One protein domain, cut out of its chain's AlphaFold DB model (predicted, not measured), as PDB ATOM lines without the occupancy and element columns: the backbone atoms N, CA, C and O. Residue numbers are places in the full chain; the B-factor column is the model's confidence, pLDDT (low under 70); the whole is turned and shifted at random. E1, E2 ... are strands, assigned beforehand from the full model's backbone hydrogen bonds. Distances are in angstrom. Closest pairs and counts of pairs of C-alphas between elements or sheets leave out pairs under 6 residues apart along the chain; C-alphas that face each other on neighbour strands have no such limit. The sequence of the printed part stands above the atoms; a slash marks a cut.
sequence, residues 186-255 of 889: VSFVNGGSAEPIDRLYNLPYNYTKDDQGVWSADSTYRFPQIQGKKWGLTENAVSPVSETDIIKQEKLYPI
ATOM      1  N   VAL A 186     -40.299  -3.544  -6.630       94.19
ATOM      2  CA  VAL A 186     -40.948  -3.783  -5.332       94.19
ATOM      3  C   VAL A 186     -39.926  -3.653  -4.209       94.19
ATOM      4  O   VAL A 186     -38.936  -4.379  -4.171       94.19
ATOM      5  N   SER A 187     -40.183  -2.730  -3.287       92.50
ATOM      6  CA  SER A 187     -39.282  -2.345  -2.196       92.50
ATOM      7  C   SER A 187     -39.746  -2.846  -0.823       92.50
ATOM      8  O   SER A 187     -40.943  -3.011  -0.568       92.50
ATOM      9  N   PHE A 188     -38.784  -3.059   0.078       91.25
ATOM     10  CA  PHE A 188     -38.989  -3.616   1.416       91.25
ATOM     11  C   PHE A 188     -38.936  -2.536   2.494       91.25
ATOM     12  O   PHE A 188     -37.865  -2.089   2.905       91.25
ATOM     13  N   VAL A 189     -40.104  -2.105   2.971       90.19
ATOM     14  CA  VAL A 189     -40.207  -1.066   4.003       90.19
ATOM     15  C   VAL A 189     -39.598  -1.587   5.306       90.19
ATOM     16  O   VAL A 189     -39.975  -2.648   5.786       90.19
ATOM     17  N   ASN A 190     -38.653  -0.851   5.897       80.62
ATOM     18  CA  ASN A 190     -38.015  -1.186   7.182       80.62
ATOM     19  C   ASN A 190     -37.395  -2.610   7.250       80.62
ATOM     20  O   ASN A 190     -37.324  -3.215   8.325       80.62
ATOM     21  N   GLY A 191     -36.950  -3.149   6.105       63.72
ATOM     22  CA  GLY A 191     -36.314  -4.473   5.985       63.72
ATOM     23  C   GLY A 191     -34.783  -4.486   6.078       63.72
ATOM     24  O   GLY A 191     -34.180  -5.553   6.026       63.72
ATOM     25  N   GLY A 192     -34.141  -3.321   6.187       60.97
ATOM     26  CA  GLY A 192     -32.692  -3.180   6.001       60.97
ATOM     27  C   GLY A 192     -32.316  -2.921   4.537       60.97
ATOM     28  O   GLY A 192     -33.156  -2.511   3.740       60.97
ATOM     29  N   SER A 193     -31.049  -3.141   4.183       65.88
ATOM     30  CA  SER A 193     -30.462  -2.820   2.870       65.88
ATOM     31  C   SER A 193     -30.790  -3.842   1.767       65.88
ATOM     32  O   SER A 193     -29.908  -4.246   1.013       65.88
ATOM     33  N   ALA A 194     -32.029  -4.332   1.715       79.75
ATOM     34  CA  ALA A 194     -32.465  -5.243   0.664       79.75
ATOM     35  C   ALA A 194     -32.772  -4.456  -0.617       79.75
ATOM     36  O   ALA A 194     -33.614  -3.555  -0.601       79.75
ATOM     37  N   GLU A 195     -32.108  -4.812  -1.718       87.00
ATOM     38  CA  GLU A 195     -32.352  -4.192  -3.022       87.00
ATOM     39  C   GLU A 195     -33.806  -4.410  -3.492       87.00
ATOM     40  O   GLU A 195     -34.376  -5.484  -3.252       87.00
ATOM     41  N   PRO A 196     -34.423  -3.418  -4.166       90.44
ATOM     42  CA  PRO A 196     -35.724  -3.579  -4.804       90.44
ATOM     43  C   PRO A 196     -35.749  -4.720  -5.828       90.44
ATOM     44  O   PRO A 196     -34.749  -5.042  -6.469       90.44
ATOM     45  N   ILE A 197     -36.920  -5.332  -5.994       92.38
ATOM     46  CA  ILE A 197     -37.109  -6.504  -6.851       92.38
ATOM     47  C   ILE A 197     -38.037  -6.163  -8.016       92.38
ATOM     48  O   ILE A 197     -39.232  -5.926  -7.827       92.38
ATOM     49  N   ASP A 198     -37.495  -6.201  -9.233       94.19
ATOM     50  CA  ASP A 198     -38.238  -5.901 -10.458       94.19
ATOM     51  C   ASP A 198     -39.261  -6.985 -10.794       94.19
ATOM     52  O   ASP A 198     -38.952  -8.179 -10.870       94.19
ATOM     53  N   ARG A 199     -40.506  -6.569 -11.020       95.19
ATOM     54  CA  ARG A 199     -41.651  -7.434 -11.310       95.19
ATOM     55  C   ARG A 199     -42.629  -6.770 -12.280       95.19
ATOM     56  O   ARG A 199     -42.499  -5.595 -12.614       95.19
ATOM     57  N   LEU A 200     -43.639  -7.521 -12.717       97.00
ATOM     58  CA  LEU A 200     -44.744  -6.995 -13.519       97.00
ATOM     59  C   LEU A 200     -45.995  -6.757 -12.672       97.00
ATOM     60  O   LEU A 200     -46.539  -7.677 -12.059       97.00
ATOM     61  N   TYR A 201     -46.498  -5.523 -12.710       97.31
ATOM     62  CA  TYR A 201     -47.824  -5.178 -12.209       97.31
ATOM     63  C   TYR A 201     -48.891  -6.062 -12.870       97.31
ATOM     64  O   TYR A 201     -48.811  -6.342 -14.065       97.31
ATOM     65  N   ASN A 202     -49.916  -6.455 -12.110       96.94
ATOM     66  CA  ASN A 202     -51.026  -7.318 -12.527       96.94
ATOM     67  C   ASN A 202     -50.639  -8.777 -12.870       96.94
ATOM     68  O   ASN A 202     -51.503  -9.554 -13.277       96.94
ATOM     69  N   LEU A 203     -49.395  -9.195 -12.603       96.38
ATOM     70  CA  LEU A 203     -48.959 -10.596 -12.656       96.38
ATOM     71  C   LEU A 203     -48.496 -11.112 -11.279       96.38
ATOM     72  O   LEU A 203     -48.253 -10.308 -10.378       96.38
ATOM     73  N   PRO A 204     -48.423 -12.442 -11.077       96.12
ATOM     74  CA  PRO A 204     -47.907 -13.046  -9.847       96.12
ATOM     75  C   PRO A 204     -46.454 -12.682  -9.506       96.12
ATOM     76  O   PRO A 204     -45.624 -12.514 -10.402       96.12
ATOM     77  N   TYR A 205     -46.122 -12.666  -8.209       94.56
ATOM     78  CA  TYR A 205     -44.766 -12.412  -7.689       94.56
ATOM     79  C   TYR A 205     -43.662 -13.311  -8.252       94.56
ATOM     80  O   TYR A 205     -42.493 -12.922  -8.226       94.56
ATOM     81  N   ASN A 206     -44.006 -14.491  -8.760       95.56
ATOM     82  CA  ASN A 206     -43.067 -15.417  -9.374       95.56
ATOM     83  C   ASN A 206     -42.755 -15.143 -10.850       95.56
ATOM     84  O   ASN A 206     -41.982 -15.893 -11.438       95.56
ATOM     85  N   TYR A 207     -43.319 -14.105 -11.474       96.12
ATOM     86  CA  TYR A 207     -42.872 -13.701 -12.806       96.12
ATOM     87  C   TYR A 207     -41.493 -13.045 -12.721       96.12
ATOM     88  O   TYR A 207     -41.322 -12.026 -12.054       96.12
ATOM     89  N   THR A 208     -40.522 -13.620 -13.427       95.00
ATOM     90  CA  THR A 208     -39.145 -13.122 -13.545       95.00
ATOM     91  C   THR A 208     -38.811 -12.816 -15.007       95.00
ATOM     92  O   THR A 208     -39.454 -13.342 -15.922       95.00
ATOM     93  N   LYS A 209     -37.839 -11.920 -15.215       95.06
ATOM     94  CA  LYS A 209     -37.332 -11.473 -16.520       95.06
ATOM     95  C   LYS A 209     -35.979 -12.130 -16.774       95.06
ATOM     96  O   LYS A 209     -35.097 -12.011 -15.929       95.06
ATOM     97  N   ASP A 210     -35.820 -12.817 -17.901       95.44
ATOM     98  CA  ASP A 210     -34.521 -13.359 -18.317       95.44
ATOM     99  C   ASP A 210     -33.664 -12.332 -19.086       95.44
ATOM    100  O   ASP A 210     -34.131 -11.249 -19.451       95.44
ATOM    101  N   ASP A 211     -32.407 -12.690 -19.368       94.00
ATOM    102  CA  ASP A 211     -31.440 -11.856 -20.104       94.00
ATOM    103  C   ASP A 211     -31.897 -11.488 -21.533       94.00
ATOM    104  O   ASP A 211     -31.347 -10.577 -22.153       94.00
ATOM    105  N   GLN A 212     -32.896 -12.190 -22.081       90.44
ATOM    106  CA  GLN A 212     -33.502 -11.903 -23.385       90.44
ATOM    107  C   GLN A 212     -34.756 -11.020 -23.262       90.44
ATOM    108  O   GLN A 212     -35.447 -10.775 -24.254       90.44
ATOM    109  N   GLY A 213     -35.060 -10.532 -22.057       94.06
ATOM    110  CA  GLY A 213     -36.242  -9.732 -21.757       94.06
ATOM    111  C   GLY A 213     -37.537 -10.541 -21.746       94.06
ATOM    112  O   GLY A 213     -38.613  -9.954 -21.872       94.06
ATOM    113  N   VAL A 214     -37.481 -11.867 -21.627       96.50
ATOM    114  CA  VAL A 214     -38.678 -12.707 -21.549       96.50
ATOM    115  C   VAL A 214     -39.180 -12.748 -20.115       96.50
ATOM    116  O   VAL A 214     -38.468 -13.161 -19.207       96.50
ATOM    117  N   TRP A 215     -40.444 -12.381 -19.930       96.94
ATOM    118  CA  TRP A 215     -41.150 -12.503 -18.660       96.94
ATOM    119  C   TRP A 215     -41.932 -13.817 -18.590       96.94
ATOM    120  O   TRP A 215     -42.808 -14.077 -19.425       96.94
ATOM    121  N   SER A 216     -41.670 -14.637 -17.573       95.00
ATOM    122  CA  SER A 216     -42.413 -15.884 -17.329       95.00
ATOM    123  C   SER A 216     -42.462 -16.273 -15.854       95.00
ATOM    124  O   SER A 216     -41.603 -15.868 -15.080       95.00
ATOM    125  N   ALA A 217     -43.464 -17.073 -15.481       94.69
ATOM    126  CA  ALA A 217     -43.595 -17.625 -14.136       94.69
ATOM    127  C   ALA A 217     -42.471 -18.628 -13.825       94.69
ATOM    128  O   ALA A 217     -42.339 -19.648 -14.505       94.69
ATOM    129  N   ASP A 218     -41.732 -18.364 -12.757       95.38
ATOM    130  CA  ASP A 218     -40.705 -19.223 -12.185       95.38
ATOM    131  C   ASP A 218     -41.265 -19.971 -10.962       95.38
ATOM    132  O   ASP A 218     -41.497 -19.398  -9.900       95.38
ATOM    133  N   SER A 219     -41.495 -21.280 -11.077       91.94
ATOM    134  CA  SER A 219     -41.972 -22.102  -9.951       91.94
ATOM    135  C   SER A 219     -40.919 -22.329  -8.855       91.94
ATOM    136  O   SER A 219     -41.256 -22.809  -7.764       91.94
ATOM    137  N   THR A 220     -39.654 -21.990  -9.116       93.62
ATOM    138  CA  THR A 220     -38.534 -22.089  -8.169       93.62
ATOM    139  C   THR A 220     -38.312 -20.804  -7.378       93.62
ATOM    140  O   THR A 220     -37.717 -20.878  -6.303       93.62
ATOM    141  N   TYR A 221     -38.860 -19.666  -7.825       92.00
ATOM    142  CA  TYR A 221     -38.811 -18.411  -7.075       92.00
ATOM    143  C   TYR A 221     -39.352 -18.605  -5.654       92.00
ATOM    144  O   TYR A 221     -40.405 -19.216  -5.454       92.00
ATOM    145  N   ARG A 222     -38.623 -18.084  -4.667       89.44
ATOM    146  CA  ARG A 222     -39.032 -18.031  -3.264       89.44
ATOM    147  C   ARG A 222     -38.859 -16.623  -2.740       89.44
ATOM    148  O   ARG A 222     -37.912 -15.931  -3.115       89.44
ATOM    149  N   PHE A 223     -39.769 -16.217  -1.870       84.81
ATOM    150  CA  PHE A 223     -39.739 -14.891  -1.282       84.81
ATOM    151  C   PHE A 223     -38.442 -14.665  -0.472       84.81
ATOM    152  O   PHE A 223     -38.081 -15.525   0.342       84.81
ATOM    153  N   PRO A 224     -37.711 -13.547  -0.672       82.75
ATOM    154  CA  PRO A 224     -36.426 -13.317  -0.012       82.75
ATOM    155  C   PRO A 224     -36.565 -13.269   1.517       82.75
ATOM    156  O   PRO A 224     -37.419 -12.574   2.066       82.75
ATOM    157  N   GLN A 225     -35.685 -13.995   2.210       82.44
ATOM    158  CA  GLN A 225     -35.667 -14.099   3.673       82.44
ATOM    159  C   GLN A 225     -34.935 -12.902   4.301       82.44
ATOM    160  O   GLN A 225     -33.827 -13.011   4.820       82.44
ATOM    161  N   ILE A 226     -35.552 -11.727   4.211       83.00
ATOM    162  CA  ILE A 226     -34.979 -10.458   4.674       83.00
ATOM    163  C   ILE A 226     -35.164 -10.343   6.191       83.00
ATOM    164  O   ILE A 226     -36.287 -10.183   6.663       83.00
ATOM    165  N   GLN A 227     -34.067 -10.440   6.952       80.38
ATOM    166  CA  GLN A 227     -34.061 -10.393   8.428       80.38
ATOM    167  C   GLN A 227     -35.025 -11.403   9.098       80.38
ATOM    168  O   GLN A 227     -35.538 -11.141  10.179       80.38
ATOM    169  N   GLY A 228     -35.332 -12.528   8.437       80.75
ATOM    170  CA  GLY A 228     -36.340 -13.497   8.901       80.75
ATOM    171  C   GLY A 228     -37.797 -13.003   8.846       80.75
ATOM    172  O   GLY A 228     -38.706 -13.731   9.239       80.75
ATOM    173  N   LYS A 229     -38.048 -11.787   8.344       83.06
ATOM    174  CA  LYS A 229     -39.379 -11.172   8.337       83.06
ATOM    175  C   LYS A 229     -40.279 -11.762   7.257       83.06
ATOM    176  O   LYS A 229     -39.857 -12.027   6.130       83.06
ATOM    177  N   LYS A 230     -41.562 -11.884   7.594       88.31
ATOM    178  CA  LYS A 230     -42.657 -12.160   6.653       88.31
ATOM    179  C   LYS A 230     -43.198 -10.839   6.111       88.31
ATOM    180  O   LYS A 230     -43.229  -9.846   6.833       88.31
ATOM    181  N   TRP A 231     -43.636 -10.829   4.855       90.06
ATOM    182  CA  TRP A 231     -43.950  -9.603   4.116       90.06
ATOM    183  C   TRP A 231     -45.414  -9.546   3.699       90.06
ATOM    184  O   TRP A 231     -45.962 -10.547   3.252       90.06
ATOM    185  N   GLY A 232     -46.046  -8.383   3.832       90.88
ATOM    186  CA  GLY A 232     -47.462  -8.156   3.551       90.88
ATOM    187  C   GLY A 232     -47.712  -6.914   2.696       90.88
ATOM    188  O   GLY A 232     -46.855  -6.039   2.560       90.88
ATOM    189  N   LEU A 233     -48.913  -6.824   2.119       89.19
ATOM    190  CA  LEU A 233     -49.312  -5.702   1.256       89.19
ATOM    191  C   LEU A 233     -49.627  -4.407   2.032       89.19
ATOM    192  O   LEU A 233     -49.728  -3.343   1.430       89.19
ATOM    193  N   THR A 234     -49.791  -4.462   3.352       87.69
ATOM    194  CA  THR A 234     -50.123  -3.299   4.189       87.69
ATOM    195  C   THR A 234     -49.387  -3.365   5.524       87.69
ATOM    196  O   THR A 234     -49.004  -4.444   5.967       87.69
ATOM    197  N   GLU A 235     -49.229  -2.218   6.190       83.06
ATOM    198  CA  GLU A 235     -48.572  -2.099   7.508       83.06
ATOM    199  C   GLU A 235     -49.208  -2.980   8.597       83.06
ATOM    200  O   GLU A 235     -48.522  -3.416   9.512       83.06
ATOM    201  N   ASN A 236     -50.507  -3.276   8.475       76.06
ATOM    202  CA  ASN A 236     -51.265  -4.125   9.400       76.06
ATOM    203  C   ASN A 236     -51.654  -5.478   8.773       76.06
ATOM    204  O   ASN A 236     -52.661  -6.077   9.155       76.06
ATOM    205  N   ALA A 237     -50.922  -5.947   7.758       85.12
ATOM    206  CA  ALA A 237     -51.157  -7.265   7.181       85.12
ATOM    207  C   ALA A 237     -50.917  -8.361   8.233       85.12
ATOM    208  O   ALA A 237     -49.957  -8.299   8.988       85.12
ATOM    209  N   VAL A 238     -51.778  -9.383   8.258       83.88
ATOM    210  CA  VAL A 238     -51.674 -10.548   9.166       83.88
ATOM    211  C   VAL A 238     -51.385 -11.859   8.426       83.88
ATOM    212  O   VAL A 238     -51.265 -12.919   9.034       83.88
ATOM    213  N   SER A 239     -51.278 -11.802   7.099       87.00
ATOM    214  CA  SER A 239     -50.992 -12.942   6.227       87.00
ATOM    215  C   SER A 239     -49.901 -12.550   5.228       87.00
ATOM    216  O   SER A 239     -49.999 -11.463   4.651       87.00
ATOM    217  N   PRO A 240     -48.864 -13.386   5.038       90.94
ATOM    218  CA  PRO A 240     -47.781 -13.089   4.109       90.94
ATOM    219  C   PRO A 240     -48.255 -13.115   2.656       90.94
ATOM    220  O   PRO A 240     -49.152 -13.882   2.307       90.94
ATOM    221  N   VAL A 241     -47.609 -12.317   1.805       91.94
ATOM    222  CA  VAL A 241     -47.699 -12.489   0.352       91.94
ATOM    223  C   VAL A 241     -47.013 -13.786  -0.060       91.94
ATOM    224  O   VAL A 241     -45.938 -14.125   0.435       91.94
ATOM    225  N   SER A 242     -47.642 -14.497  -0.984       92.06
ATOM    226  CA  SER A 242     -47.110 -15.683  -1.643       92.06
ATOM    227  C   SER A 242     -46.529 -15.340  -3.010       92.06
ATOM    228  O   SER A 242     -46.865 -14.335  -3.640       92.06
ATOM    229  N   GLU A 243     -45.702 -16.235  -3.537       93.25
ATOM    230  CA  GLU A 243     -45.134 -16.130  -4.879       93.25
ATOM    231  C   GLU A 243     -46.202 -16.192  -5.990       93.25
ATOM    232  O   GLU A 243     -45.953 -15.775  -7.122       93.25
ATOM    233  N   THR A 244     -47.412 -16.662  -5.674       94.12
ATOM    234  CA  THR A 244     -48.563 -16.696  -6.588       94.12
ATOM    235  C   THR A 244     -49.470 -15.464  -6.521       94.12
ATOM    236  O   THR A 244     -50.342 -15.319  -7.380       94.12
ATOM    237  N   ASP A 245     -49.283 -14.567  -5.547       94.25
ATOM    238  CA  ASP A 245     -50.142 -13.390  -5.395       94.25
ATOM    239  C   ASP A 245     -49.887 -12.335  -6.472       94.25
ATOM    240  O   ASP A 245     -48.746 -12.033  -6.829       94.25
ATOM    241  N   ILE A 246     -50.978 -11.756  -6.981       95.06
ATOM    242  CA  ILE A 246     -50.950 -10.748  -8.045       95.06
ATOM    243  C   ILE A 246     -50.429  -9.422  -7.491       95.06
ATOM    244  O   ILE A 246     -51.056  -8.801  -6.628       95.06
ATOM    245  N   ILE A 247     -49.329  -8.942  -8.057       93.88
ATOM    246  CA  ILE A 247     -48.665  -7.715  -7.631       93.88
ATOM    247  C   ILE A 247     -49.444  -6.501  -8.129       93.88
ATOM    248  O   ILE A 247     -49.753  -6.385  -9.317       93.88
ATOM    249  N   LYS A 248     -49.751  -5.567  -7.226       94.69
ATOM    250  CA  LYS A 248     -50.467  -4.320  -7.554       94.69
ATOM    251  C   LYS A 248     -49.856  -3.066  -6.916       94.69
ATOM    252  O   LYS A 248     -50.509  -2.027  -6.879       94.69
ATOM    253  N   GLN A 249     -48.630  -3.161  -6.404       93.31
ATOM    254  CA  GLN A 249     -47.973  -2.100  -5.635       93.31
ATOM    255  C   GLN A 249     -46.450  -2.272  -5.591       93.31
ATOM    256  O   GLN A 249     -45.937  -3.362  -5.814       93.31
ATOM    257  N   GLU A 250     -45.752  -1.184  -5.263       94.69
ATOM    258  CA  GLU A 250     -44.283  -1.042  -5.287       94.69
ATOM    259  C   GLU A 250     -43.638  -1.183  -3.886       94.69
ATOM    260  O   GLU A 250     -42.430  -1.006  -3.719       94.69
ATOM    261  N   LYS A 251     -44.433  -1.480  -2.848       93.62
ATOM    262  CA  LYS A 251     -43.986  -1.587  -1.450       93.62
ATOM    263  C   LYS A 251     -44.534  -2.836  -0.782       93.62
ATOM    264  O   LYS A 251     -45.705  -3.167  -0.967       93.62
ATOM    265  N   LEU A 252     -43.711  -3.466   0.042       92.88
ATOM    266  CA  LEU A 252     -44.104  -4.504   0.984       92.88
ATOM    267  C   LEU A 252     -43.685  -4.112   2.394       92.88
ATOM    268  O   LEU A 252     -42.642  -3.488   2.600       92.88
ATOM    269  N   TYR A 253     -44.520  -4.489   3.352       90.75
ATOM    270  CA  TYR A 253     -44.399  -4.122   4.756       90.75
ATOM    271  C   TYR A 253     -44.105  -5.366   5.598       90.75
ATOM    272  O   TYR A 253     -44.618  -6.442   5.272       90.75
ATOM    273  N   PRO A 254     -43.290  -5.258   6.656       89.69
ATOM    274  CA  PRO A 254     -43.004  -6.382   7.526       89.69
ATOM    275  C   PRO A 254     -44.252  -6.701   8.348       89.69
ATOM    276  O   PRO A 254     -44.922  -5.806   8.862       89.69
ATOM    277  N   ILE A 255     -44.570  -7.984   8.475       88.00
ATOM    278  CA  ILE A 255     -45.700  -8.442   9.278       88.00
ATOM    279  C   ILE A 255     -45.229  -8.611  10.718       88.00
ATOM    280  O   ILE A 255     -44.911  -9.716  11.157       88.00
TER     281      ILE A 255
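This is residues 186 to 255 of the 889 residues of the protein "Listeria-Bacteroides repeat domain (List_Bact_rpt)" of Anaerostipes caccae (UniProt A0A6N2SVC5). With little regular structure, this is mostly loop with a small two-stranded sheet, E1 and E5, toward one end and the hairpin E3 and E4 at the other, E2 bridging between them. The long link 218 to 250 runs from the hairpin back to E5. The 70 printed residues hold no named helix and five strands, E1 to E5 in order, 17 residues, all strand. The whole is compact, radius of gyration of the C-alphas 12.0 A, yet elongated, 36 by 22 by 20 A.

E1, residues 186 to 188, spans 7.0 A from C-alpha 186 at (-40.948, -3.783, -5.332). E5, 251 to 254, spans 10.2 A, ending at (-43.004, -6.382, 7.526). E2 is 197 to 200, 10.1 A; E3, 207 to 209, 7.0 A; E4, 215 to 217, 7.3 A.

E1 and E5 are parallel at 28 degrees, with N 252 and O 187 2.9 A apart. Residues 231 to 232 pair antiparallel with 253 to 254. E2 pairs with no named strand; the closest C-alphas of E2 and E1 are Ile 197 and Val 186, 4.9 A. The hairpin E3 and E4 is antiparallel, N 208 to O 216 3.0 A.

The printed part has no cut. Residues 191 to 193 are under pLDDT 70.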